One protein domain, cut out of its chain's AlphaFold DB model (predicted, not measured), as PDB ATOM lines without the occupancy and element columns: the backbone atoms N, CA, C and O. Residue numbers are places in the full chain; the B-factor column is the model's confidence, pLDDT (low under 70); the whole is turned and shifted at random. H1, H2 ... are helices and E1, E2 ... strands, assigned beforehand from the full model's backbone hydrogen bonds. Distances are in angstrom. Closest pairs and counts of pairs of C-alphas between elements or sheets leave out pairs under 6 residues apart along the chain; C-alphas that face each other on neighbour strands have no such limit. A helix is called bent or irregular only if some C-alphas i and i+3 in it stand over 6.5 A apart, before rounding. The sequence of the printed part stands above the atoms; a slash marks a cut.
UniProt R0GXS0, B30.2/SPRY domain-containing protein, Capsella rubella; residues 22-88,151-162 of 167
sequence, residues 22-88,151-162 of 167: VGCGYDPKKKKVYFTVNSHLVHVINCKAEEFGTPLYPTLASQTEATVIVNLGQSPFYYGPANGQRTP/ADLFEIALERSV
ATOM      1  N   VAL A  22     -12.462   7.519 -24.729       92.12
ATOM      2  CA  VAL A  22     -12.462   7.666 -26.192       92.12
ATOM      3  C   VAL A  22     -13.840   7.326 -26.747       92.12
ATOM      4  O   VAL A  22     -14.290   6.190 -26.652       92.12
ATOM      5  N   GLY A  23     -14.516   8.296 -27.356       92.31
ATOM      6  CA  GLY A  23     -15.763   8.062 -28.080       92.31
ATOM      7  C   GLY A  23     -15.515   7.734 -29.542       92.31
ATOM      8  O   GLY A  23     -14.709   8.397 -30.192       92.31
ATOM      9  N   CYS A  24     -16.246   6.753 -30.064       92.50
ATOM     10  CA  CYS A  24     -16.248   6.378 -31.473       92.50
ATOM     11  C   CYS A  24     -17.702   6.353 -31.945       92.50
ATOM     12  O   CYS A  24     -18.498   5.518 -31.531       92.50
ATOM     13  N   GLY A  25     -18.064   7.304 -32.794       91.12
ATOM     14  CA  GLY A  25     -19.414   7.462 -33.315       91.12
ATOM     15  C   GLY A  25     -19.462   7.278 -34.820       91.12
ATOM     16  O   GLY A  25     -18.518   7.667 -35.506       91.12
ATOM     17  N   TYR A  26     -20.556   6.746 -35.360       90.94
ATOM     18  CA  TYR A  26     -20.696   6.589 -36.804       90.94
ATOM     19  C   TYR A  26     -22.111   6.905 -37.288       90.94
ATOM     20  O   TYR A  26     -23.099   6.407 -36.763       90.94
ATOM     21  N   ASP A  27     -22.192   7.745 -38.318       88.38
ATOM     22  CA  ASP A  27     -23.431   8.093 -39.007       88.38
ATOM     23  C   ASP A  27     -23.354   7.567 -40.455       88.38
ATOM     24  O   ASP A  27     -22.678   8.195 -41.284       88.38
ATOM     25  N   PRO A  28     -24.011   6.433 -40.778       87.56
ATOM     26  CA  PRO A  28     -23.984   5.846 -42.119       87.56
ATOM     27  C   PRO A  28     -24.703   6.720 -43.155       87.56
ATOM     28  O   PRO A  28     -24.264   6.790 -44.303       87.56
ATOM     29  N   LYS A  29     -25.748   7.468 -42.754       88.31
ATOM     30  CA  LYS A  29     -26.475   8.395 -43.643       88.31
ATOM     31  C   LYS A  29     -25.534   9.499 -44.140       88.31
ATOM     32  O   LYS A  29     -25.596   9.908 -45.297       88.31
ATOM     33  N   LYS A  30     -24.622   9.956 -43.275       89.38
ATOM     34  CA  LYS A  30     -23.612  10.977 -43.608       89.38
ATOM     35  C   LYS A  30     -22.255  10.407 -44.018       89.38
ATOM     36  O   LYS A  30     -21.388  11.195 -44.393       89.38
ATOM     37  N   LYS A  31     -22.054   9.089 -43.928       90.50
ATOM     38  CA  LYS A  31     -20.757   8.405 -44.070       90.50
ATOM     39  C   LYS A  31     -19.660   9.048 -43.215       90.50
ATOM     40  O   LYS A  31     -18.533   9.245 -43.669       90.50
ATOM     41  N   LYS A  32     -19.995   9.445 -41.983       91.44
ATOM     42  CA  LYS A  32     -19.075  10.163 -41.087       91.44
ATOM     43  C   LYS A  32     -18.760   9.354 -39.844       91.44
ATOM     44  O   LYS A  32     -19.673   8.882 -39.177       91.44
ATOM     45  N   VAL A  33     -17.475   9.273 -39.512       91.25
ATOM     46  CA  VAL A  33     -16.991   8.739 -38.235       91.25
ATOM     47  C   VAL A  33     -16.551   9.906 -37.356       91.25
ATOM     48  O   VAL A  33     -15.851  10.806 -37.819       91.25
ATOM     49  N   TYR A  34     -16.962   9.895 -36.097       90.06
ATOM     50  CA  TYR A  34     -16.669  10.913 -35.096       90.06
ATOM     51  C   TYR A  34     -15.803  10.295 -34.008       90.06
ATOM     52  O   TYR A  34     -16.099   9.201 -33.532       90.06
ATOM     53  N   PHE A  35     -14.764  11.008 -33.592       92.12
ATOM     54  CA  PHE A  35     -13.925  10.615 -32.471       92.12
ATOM     55  C   PHE A  35     -13.954  11.693 -31.406       92.12
ATOM     56  O   PHE A  35     -13.735  12.872 -31.707       92.12
ATOM     57  N   THR A  36     -14.188  11.283 -30.167       91.06
ATOM     58  CA  THR A  36     -14.101  12.163 -29.005       91.06
ATOM     59  C   THR A  36     -13.025  11.674 -28.047       91.06
ATOM     60  O   THR A  36     -12.726  10.484 -27.989       91.06
ATOM     61  N   VAL A  37     -12.437  12.600 -27.297       91.12
ATOM     62  CA  VAL A  37     -11.567  12.301 -26.157       91.12
ATOM     63  C   VAL A  37     -12.092  13.100 -24.973       91.12
ATOM     64  O   VAL A  37     -12.225  14.316 -25.078       91.12
ATOM     65  N   ASN A  38     -12.439  12.431 -23.875       89.81
ATOM     66  CA  ASN A  38     -13.063  13.029 -22.690       89.81
ATOM     67  C   ASN A  38     -14.256  13.929 -23.057       89.81
ATOM     68  O   ASN A  38     -14.330  15.089 -22.658       89.81
ATOM     69  N   SER A  39     -15.162  13.404 -23.887       89.38
ATOM     70  CA  SER A  39     -16.346  14.111 -24.405       89.38
ATOM     71  C   SER A  39     -16.069  15.301 -25.331       89.38
ATOM     72  O   SER A  39     -17.010  15.963 -25.766       89.38
ATOM     73  N   HIS A  40     -14.817  15.583 -25.687       89.56
ATOM     74  CA  HIS A  40     -14.485  16.636 -26.643       89.56
ATOM     75  C   HIS A  40     -14.337  16.034 -28.037       89.56
ATOM     76  O   HIS A  40     -13.565  15.097 -28.222       89.56
ATOM     77  N   LEU A  41     -15.065  16.560 -29.027       87.00
ATOM     78  CA  LEU A  41     -14.936  16.127 -30.419       87.00
ATOM     79  C   LEU A  41     -13.556  16.516 -30.955       87.00
ATOM     80  O   LEU A  41     -13.284  17.695 -31.162       87.00
ATOM     81  N   VAL A  42     -12.703  15.519 -31.188       89.31
ATOM     82  CA  VAL A  42     -11.336  15.732 -31.676       89.31
ATOM     83  C   VAL A  42     -11.248  15.542 -33.183       89.31
ATOM     84  O   VAL A  42     -10.613  16.350 -33.858       89.31
ATOM     85  N   HIS A  43     -11.921  14.528 -33.743       88.38
ATOM     86  CA  HIS A  43     -11.853  14.234 -35.178       88.38
ATOM     87  C   HIS A  43     -13.206  13.891 -35.786       88.38
ATOM     88  O   HIS A  43     -14.043  13.225 -35.181       88.38
ATOM     89  N   VAL A  44     -13.371  14.313 -37.039       90.69
ATOM     90  CA  VAL A  44     -14.463  13.894 -37.914       90.69
ATOM     91  C   VAL A  44     -13.855  13.418 -39.220       90.69
ATOM     92  O   VAL A  44     -13.162  14.164 -39.910       90.69
ATOM     93  N   ILE A  45     -14.126  12.171 -39.561       90.44
ATOM     94  CA  ILE A  45     -13.670  11.535 -40.786       90.44
ATOM     95  C   ILE A  45     -14.863  11.438 -41.727       90.44
ATOM     96  O   ILE A  45     -15.910  10.918 -41.354       90.44
ATOM     97  N   ASN A  46     -14.698  11.937 -42.951       92.94
ATOM     98  CA  ASN A  46     -15.690  11.804 -44.012       92.94
ATOM     99  C   ASN A  46     -15.288  10.665 -44.956       92.94
ATOM    100  O   ASN A  46     -14.304  10.775 -45.696       92.94
ATOM    101  N   CYS A  47     -16.043   9.575 -44.920       90.00
ATOM    102  CA  CYS A  47     -15.790   8.381 -45.704       90.00
ATOM    103  C   CYS A  47     -16.447   8.491 -47.085       90.00
ATOM    104  O   CYS A  47     -17.637   8.760 -47.218       90.00
ATOM    105  N   LYS A  48     -15.663   8.257 -48.143       88.06
ATOM    106  CA  LYS A  48     -16.146   8.385 -49.530       88.06
ATOM    107  C   LYS A  48     -16.680   7.080 -50.116       88.06
ATOM    108  O   LYS A  48     -17.540   7.124 -50.991       88.06
ATOM    109  N   ALA A  49     -16.165   5.938 -49.665       88.25
ATOM    110  CA  ALA A  49     -16.534   4.646 -50.233       88.25
ATOM    111  C   ALA A  49     -17.990   4.272 -49.903       88.25
ATOM    112  O   ALA A  49     -18.558   4.697 -48.895       88.25
ATOM    113  N   GLU A  50     -18.623   3.504 -50.790       87.00
ATOM    114  CA  GLU A  50     -20.034   3.120 -50.658       87.00
ATOM    115  C   GLU A  50     -20.301   2.164 -49.497       87.00
ATOM    116  O   GLU A  50     -21.371   2.236 -48.902       87.00
ATOM    117  N   GLU A  51     -19.312   1.360 -49.113       86.25
ATOM    118  CA  GLU A  51     -19.359   0.467 -47.947       86.25
ATOM    119  C   GLU A  51     -19.619   1.201 -46.620       86.25
ATOM    120  O   GLU A  51     -20.172   0.623 -45.692       86.25
ATOM    121  N   PHE A  52     -19.317   2.504 -46.550       87.75
ATOM    122  CA  PHE A  52     -19.663   3.363 -45.412       87.75
ATOM    123  C   PHE A  52     -21.089   3.938 -45.496       87.75
ATOM    124  O   PHE A  52     -21.417   4.895 -44.806       87.75
ATOM    125  N   GLY A  53     -21.933   3.428 -46.393       87.88
ATOM    126  CA  GLY A  53     -23.365   3.736 -46.434       87.88
ATOM    127  C   GLY A  53     -24.217   2.787 -45.590       87.88
ATOM    128  O   GLY A  53     -25.411   3.020 -45.443       87.88
ATOM    129  N   THR A  54     -23.627   1.720 -45.050       83.19
ATOM    130  CA  THR A  54     -24.312   0.711 -44.231       83.19
ATOM    131  C   THR A  54     -23.775   0.705 -42.798       83.19
ATOM    132  O   THR A  54     -22.677   1.225 -42.563       83.19
ATOM    133  N   PRO A  55     -24.514   0.124 -41.831       82.94
ATOM    134  CA  PRO A  55     -24.012  -0.092 -40.477       82.94
ATOM    135  C   PRO A  55     -22.670  -0.836 -40.466       82.94
ATOM    136  O   PRO A  55     -22.405  -1.678 -41.326       82.94
ATOM    137  N   LEU A  56     -21.829  -0.516 -39.484       84.62
ATOM    138  CA  LEU A  56     -20.510  -1.117 -39.291       84.62
ATOM    139  C   LEU A  56     -20.428  -1.758 -37.909       84.62
ATOM    140  O   LEU A  56     -21.086  -1.318 -36.970       84.62
ATOM    141  N   TYR A  57     -19.574  -2.770 -37.780       85.25
ATOM    142  CA  TYR A  57     -19.299  -3.401 -36.492       85.25
ATOM    143  C   TYR A  57     -18.130  -2.706 -35.784       85.25
ATOM    144  O   TYR A  57     -17.100  -2.447 -36.421       85.25
ATOM    145  N   PRO A  58     -18.236  -2.436 -34.470       87.12
ATOM    146  CA  PRO A  58     -17.122  -1.902 -33.704       87.12
ATOM    147  C   PRO A  58     -15.973  -2.917 -33.691       87.12
ATOM    148  O   PRO A  58     -16.176  -4.109 -33.471       87.12
ATOM    149  N   THR A  59     -14.754  -2.443 -33.937       88.94
ATOM    150  CA  THR A  59     -13.543  -3.271 -33.943       88.94
ATOM    151  C   THR A  59     -12.495  -2.633 -33.046       88.94
ATOM    152  O   THR A  59     -12.211  -1.443 -33.174       88.94
ATOM    153  N   LEU A  60     -11.899  -3.433 -32.165       87.69
ATOM    154  CA  LEU A  60     -10.788  -3.032 -31.312       87.69
ATOM    155  C   LEU A  60      -9.591  -3.941 -31.585       87.69
ATOM    156  O   LEU A  60      -9.734  -5.158 -31.683       87.69
ATOM    157  N   ALA A  61      -8.409  -3.345 -31.674       88.62
ATOM    158  CA  ALA A  61      -7.150  -4.065 -31.757       88.62
ATOM    159  C   ALA A  61      -6.091  -3.338 -30.927       88.62
ATOM    160  O   ALA A  61      -6.063  -2.109 -30.889       88.62
ATOM    161  N   SER A  62      -5.208  -4.103 -30.286       85.75
ATOM    162  CA  SER A  62      -4.058  -3.583 -29.547       85.75
ATOM    163  C   SER A  62      -2.801  -4.337 -29.961       85.75
ATOM    164  O   SER A  62      -2.847  -5.540 -30.213       85.75
ATOM    165  N   GLN A  63      -1.676  -3.627 -30.030       89.19
ATOM    166  CA  GLN A  63      -0.364  -4.234 -30.258       89.19
ATOM    167  C   GLN A  63       0.248  -4.779 -28.961       89.19
ATOM    168  O   GLN A  63       1.059  -5.701 -28.996       89.19
ATOM    169  N   THR A  64      -0.125  -4.201 -27.821       84.94
ATOM    170  CA  THR A  64       0.403  -4.535 -26.496       84.94
ATOM    171  C   THR A  64      -0.716  -5.001 -25.574       84.94
ATOM    172  O   THR A  64      -1.901  -4.888 -25.903       84.94
ATOM    173  N   GLU A  65      -0.354  -5.501 -24.396       86.50
ATOM    174  CA  GLU A  65      -1.330  -5.746 -23.338       86.50
ATOM    175  C   GLU A  65      -2.074  -4.442 -23.013       86.50
ATOM    176  O   GLU A  65      -1.460  -3.398 -22.787       86.50
ATOM    177  N   ALA A  66      -3.401  -4.503 -23.055       83.69
ATOM    178  CA  ALA A  66      -4.284  -3.391 -22.756       83.69
ATOM    179  C   ALA A  66      -5.525  -3.927 -22.043       83.69
ATOM    180  O   ALA A  66      -6.087  -4.950 -22.430       83.69
ATOM    181  N   THR A  67      -5.961  -3.223 -21.003       86.25
ATOM    182  CA  THR A  67      -7.256  -3.448 -20.359       86.25
ATOM    183  C   THR A  67      -8.128  -2.244 -20.657       86.25
ATOM    184  O   THR A  67      -7.727  -1.112 -20.396       86.25
ATOM    185  N   VAL A  68      -9.303  -2.485 -21.229       86.00
ATOM    186  CA  VAL A  68     -10.263  -1.438 -21.586       86.00
ATOM    187  C   VAL A  68     -11.654  -1.843 -21.118       86.00
ATOM    188  O   VAL A  68     -11.984  -3.029 -21.133       86.00
ATOM    189  N   ILE A  69     -12.474  -0.866 -20.733       88.56
ATOM    190  CA  ILE A  69     -13.900  -1.075 -20.485       88.56
ATOM    191  C   ILE A  69     -14.660  -0.480 -21.664       88.56
ATOM    192  O   ILE A  69     -14.466   0.674 -22.048       88.56
ATOM    193  N   VAL A  70     -15.522  -1.293 -22.266       88.25
ATOM    194  CA  VAL A  70     -16.288  -0.899 -23.446       88.25
ATOM    195  C   VAL A  70     -17.736  -0.674 -23.035       88.25
ATOM    196  O   VAL A  70     -18.386  -1.597 -22.547       88.25
ATOM    197  N   ASN A  71     -18.241   0.541 -23.257       89.69
ATOM    198  CA  ASN A  71     -19.658   0.850 -23.144       89.69
ATOM    199  C   ASN A  71     -20.261   0.912 -24.555       89.69
ATOM    200  O   ASN A  71     -19.966   1.812 -25.338       89.69
ATOM    201  N   LEU A  72     -21.121  -0.052 -24.879       86.06
ATOM    202  CA  LEU A  72     -21.866  -0.111 -26.142       86.06
ATOM    203  C   LEU A  72     -23.257   0.538 -26.022       86.06
ATOM    204  O   LEU A  72     -24.094   0.360 -26.898       86.06
ATOM    205  N   GLY A  73     -23.524   1.257 -24.928       85.56
ATOM    206  CA  GLY A  73     -24.806   1.906 -24.639       85.56
ATOM    207  C   GLY A  73     -25.568   1.297 -23.463       85.56
ATOM    208  O   GLY A  73     -26.676   1.743 -23.150       85.56
ATOM    209  N   GLN A  74     -24.984   0.313 -22.766       84.31
ATOM    210  CA  GLN A  74     -25.586  -0.271 -21.564       84.31
ATOM    211  C   GLN A  74     -25.694   0.747 -20.420       84.31
ATOM    212  O   GLN A  74     -26.609   0.653 -19.601       84.31
ATOM    213  N   SER A  75     -24.792   1.730 -20.380       85.31
ATOM    214  CA  SER A  75     -24.833   2.885 -19.483       85.31
ATOM    215  C   SER A  75     -24.779   4.195 -20.284       85.31
ATOM    216  O   SER A  75     -24.424   4.181 -21.467       85.31
ATOM    217  N   PRO A  76     -25.151   5.343 -19.687       89.38
ATOM    218  CA  PRO A  76     -24.991   6.633 -20.350       89.38
ATOM    219  C   PRO A  76     -23.543   6.879 -20.791       89.38
ATOM    220  O   PRO A  76     -22.606   6.594 -20.047       89.38
ATOM    221  N   PHE A  77     -23.368   7.428 -21.989       90.00
ATOM    222  CA  PHE A  77     -22.070   7.886 -22.485       90.00
ATOM    223  C   PHE A  77     -21.676   9.200 -21.793       90.00
ATOM    224  O   PHE A  77     -22.550  10.029 -21.520       90.00
ATOM    225  N   TYR A  78     -20.389   9.442 -21.547       87.50
ATOM    226  CA  TYR A  78     -19.897  10.749 -21.103       87.50
ATOM    227  C   TYR A  78     -20.110  11.835 -22.171       87.50
ATOM    228  O   TYR A  78     -20.297  13.009 -21.834       87.50
ATOM    229  N   TYR A  79     -20.094  11.491 -23.461       89.62
ATOM    230  CA  TYR A  79     -20.405  12.398 -24.553       89.62
ATOM    231  C   TYR A  79     -21.915  12.622 -24.613       89.62
ATOM    232  O   TYR A  79     -22.654  11.914 -25.294       89.62
ATOM    233  N   GLY A  80     -22.370  13.643 -23.886       87.31
ATOM    234  CA  GLY A  80     -23.778  14.013 -23.727       87.31
ATOM    235  C   GLY A  80     -24.632  13.896 -24.999       87.31
ATOM    236  O   GLY A  80     -25.648  13.201 -24.946       87.31
ATOM    237  N   PRO A  81     -24.225  14.480 -26.146       88.44
ATOM    238  CA  PRO A  81     -25.002  14.422 -27.386       88.44
ATOM    239  C   PRO A  81     -25.304  13.004 -27.894       88.44
ATOM    240  O   PRO A  81     -26.321  12.811 -28.553       88.44
ATOM    241  N   ALA A  82     -24.474  12.006 -27.567       86.56
ATOM    242  CA  ALA A  82     -24.712  10.614 -27.952       86.56
ATOM    243  C   ALA A  82     -25.869   9.954 -27.199       86.56
ATOM    244  O   ALA A  82     -26.467   9.003 -27.691       86.56
ATOM    245  N   ASN A  83     -26.228  10.461 -26.020       86.75
ATOM    246  CA  ASN A  83     -27.267   9.841 -25.205       86.75
ATOM    247  C   ASN A  83     -28.685  10.047 -25.750       86.75
ATOM    248  O   ASN A  83     -29.580   9.305 -25.356       86.75
ATOM    249  N   GLY A  84     -28.899  11.022 -26.641       83.69
ATOM    250  CA  GLY A  84     -30.215  11.288 -27.230       83.69
ATOM    251  C   GLY A  84     -30.710  10.183 -28.167       83.69
ATOM    252  O   GLY A  84     -31.913  10.052 -28.350       83.69
ATOM    253  N   GLN A  85     -29.790   9.387 -28.719       73.12
ATOM    254  CA  GLN A  85     -30.072   8.282 -29.644       73.12
ATOM    255  C   GLN A  85     -29.709   6.918 -29.038       73.12
ATOM    256  O   GLN A  85     -29.638   5.913 -29.736       73.12
ATOM    257  N   ARG A  86     -29.445   6.866 -27.725       78.38
ATOM    258  CA  ARG A  86     -29.013   5.630 -27.069       78.38
ATOM    259  C   ARG A  86     -30.174   4.647 -26.993       78.38
ATOM    260  O   ARG A  86     -31.196   4.944 -26.374       78.38
ATOM    261  N   THR A  87     -29.979   3.444 -27.522       68.50
ATOM    262  CA  THR A  87     -30.915   2.345 -27.288       68.50
ATOM    263  C   THR A  87     -30.870   1.941 -25.808       68.50
ATOM    264  O   THR A  87     -29.788   1.677 -25.273       68.50
ATOM    265  N   PRO A  88     -32.012   1.901 -25.099       63.81
ATOM    266  CA  PRO A  88     -32.060   1.397 -23.732       63.81
ATOM    267  C   PRO A  88     -31.540  -0.041 -23.654       63.81
ATOM    268  O   PRO A  88     -31.765  -0.835 -24.565       63.81
ATOM    269  N   ALA A 151     -28.580   6.868 -35.804       42.53
ATOM    270  CA  ALA A 151     -27.134   6.693 -35.682       42.53
ATOM    271  C   ALA A 151     -26.671   6.203 -34.293       42.53
ATOM    272  O   ALA A 151     -26.819   6.919 -33.300       42.53
ATOM    273  N   ASP A 152     -25.996   5.050 -34.257       56.03
ATOM    274  CA  ASP A 152     -25.361   4.510 -33.052       56.03
ATOM    275  C   ASP A 152     -24.046   5.252 -32.736       56.03
ATOM    276  O   ASP A 152     -23.052   5.208 -33.471       56.03
ATOM    277  N   LEU A 153     -24.030   5.955 -31.605       51.28
ATOM    278  CA  LEU A 153     -22.849   6.599 -31.025       51.28
ATOM    279  C   LEU A 153     -22.411   5.787 -29.793       51.28
ATOM    280  O   LEU A 153     -23.276   5.437 -28.998       51.28
ATOM    281  N   PHE A 154     -21.112   5.501 -29.602       51.28
ATOM    282  CA  PHE A 154     -20.617   4.781 -28.413       51.28
ATOM    283  C   PHE A 154     -19.307   5.343 -27.829       51.28
ATOM    284  O   PHE A 154     -18.631   6.170 -28.447       51.28
ATOM    285  N   GLU A 155     -18.951   4.899 -26.615       41.62
ATOM    286  CA  GLU A 155     -17.843   5.446 -25.825       41.62
ATOM    287  C   GLU A 155     -17.042   4.395 -25.038       41.62
ATOM    288  O   GLU A 155     -17.578   3.406 -24.547       41.62
ATOM    289  N   ILE A 156     -15.736   4.616 -24.906       40.72
ATOM    290  CA  ILE A 156     -14.765   3.727 -24.266       40.72
ATOM    291  C   ILE A 156     -14.211   4.444 -23.037       40.72
ATOM    292  O   ILE A 156     -13.584   5.484 -23.194       40.72
ATOM    293  N   ALA A 157     -14.386   3.892 -21.837       43.12
ATOM    294  CA  ALA A 157     -13.775   4.416 -20.614       43.12
ATOM    295  C   ALA A 157     -12.629   3.500 -20.151       43.12
ATOM    296  O   ALA A 157     -12.735   2.275 -20.192       43.12
ATOM    297  N   LEU A 158     -11.513   4.086 -19.712       39.44
ATOM    298  CA  LEU A 158     -10.371   3.353 -19.159       39.44
ATOM    299  C   LEU A 158     -10.442   3.383 -17.625       39.44
ATOM    300  O   LEU A 158     -10.324   4.460 -17.046       39.44
ATOM    301  N   GLU A 159     -10.593   2.230 -16.963       49.12
ATOM    302  CA  GLU A 159     -10.534   2.130 -15.493       49.12
ATOM    303  C   GLU A 159      -9.581   1.011 -15.022       49.12
ATOM    304  O   GLU A 159      -9.346   0.024 -15.724       49.12
ATOM    305  N   ARG A 160      -8.980   1.206 -13.838       51.66
ATOM    306  CA  ARG A 160      -7.859   0.428 -13.276       51.66
ATOM    307  C   ARG A 160      -8.240  -0.986 -12.832       51.66
ATOM    308  O   ARG A 160      -9.219  -1.179 -12.120       51.66
ATOM    309  N   SER A 161      -7.322  -1.933 -13.049       49.03
ATOM    310  CA  SER A 161      -7.162  -3.072 -12.139       49.03
ATOM    311  C   SER A 161      -6.103  -2.730 -11.085       49.03
ATOM    312  O   SER A 161      -4.940  -2.461 -11.390       49.03
ATOM    313  N   VAL A 162      -6.505  -2.688  -9.814       46.91
ATOM    314  CA  VAL A 162      -5.564  -2.584  -8.693       46.91
ATOM    315  C   VAL A 162      -4.966  -3.972  -8.476       46.91
ATOM    316  O   VAL A 162      -5.641  -4.866  -7.973       46.91
TER     317      VAL A 162
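What this domain is: This is residues 22 to 88 and 151 to 162 of the 167 residues of the protein "B30.2/SPRY domain-containing protein" of Capsella rubella (UniProt R0GXS0). A single twisted antiparallel sheet of five strands makes the body, and residues 54 to 68 swing away from it in a wide loop before the chain comes back as the short edge strand E4. Two small helices graze the sheet: H2 near E5, and H1 just after E3. The printed part has 79 residues, with E1, E2, E3, H1, E4, H2 and E5 in that order along the chain; the sheet order is E3, E2, E1, E5, E4. The class is mixed, helices and strands, with 37 residues, under half of those printed, in named elements. The whole is compact, with a radius of gyration of the C-alphas of 13.3 A and spans of 44 by 31 by 22 A.

Where its parts are: E1 is residues 22 to 27, 16.9 A long, and begins at C-alpha 22 at (-12.462, 7.666, -26.192). E2 is residues 32 to 37, 16.8 A, and E3 is residues 40 to 46, 18.1 A. H1 is residues 50 to 53, 5.4 A. E4 is residues 69 to 71, 6.6 A, beginning at C-alpha 69 at (-13.900, -1.075, -20.485). H2 is residues 80 to 85, 10.4 A, neither bent nor irregular, but only just: C-alphas 82 and 85 are 6.1 A apart. E5 is residues 153 to 157, 14.0 A, and ends at C-alpha 157 at (-13.775, 4.416, -20.614).

How they stand to each other: E1, E2 and E3 form a meander, each strand the antiparallel neighbour of the one before. E1 and E2 are a hairpin at 164 degrees, with N 25 and O 34 2.8 A apart. E2 and E3 are a hairpin at 158 degrees, with N 35 and O 43 2.8 A apart. On the other side of E1, E5 is antiparallel at 169 degrees, with N 22 and O 156 2.8 A apart. E4 is antiparallel to E5 at 158 degrees, with N 69 and O 157 3.2 A apart. The sheet is only just strongly twisted, its C-alphas lying up to 4.5 A off the best plane. H2 only grazes the sheet, with residues 81 to 85; its closest C-alphas to E5 are those of Ala 82 and Leu 153, 5.4 A. H1 only grazes it too, with residues 52 to 53, and is apart from H2. In H2, 0 of 2 O i to N i+4 pairs and 2 of 3 O i to N i+3 pairs are within hydrogen-bond range; H1 is too short for an i+4 pair.

The domain as a whole: The C-alphas farthest apart are those of Glu 50 and Val 162, 44.8 A. Residues 89 to 150 are not printed, and C-alphas 88 and 151 are 14.0 A apart across this cut. The link from H1 to E4, 15 residues, is long. The mean pLDDT of the printed part is 81.1; residues 87 to 88 and 151 to 162 are under 70.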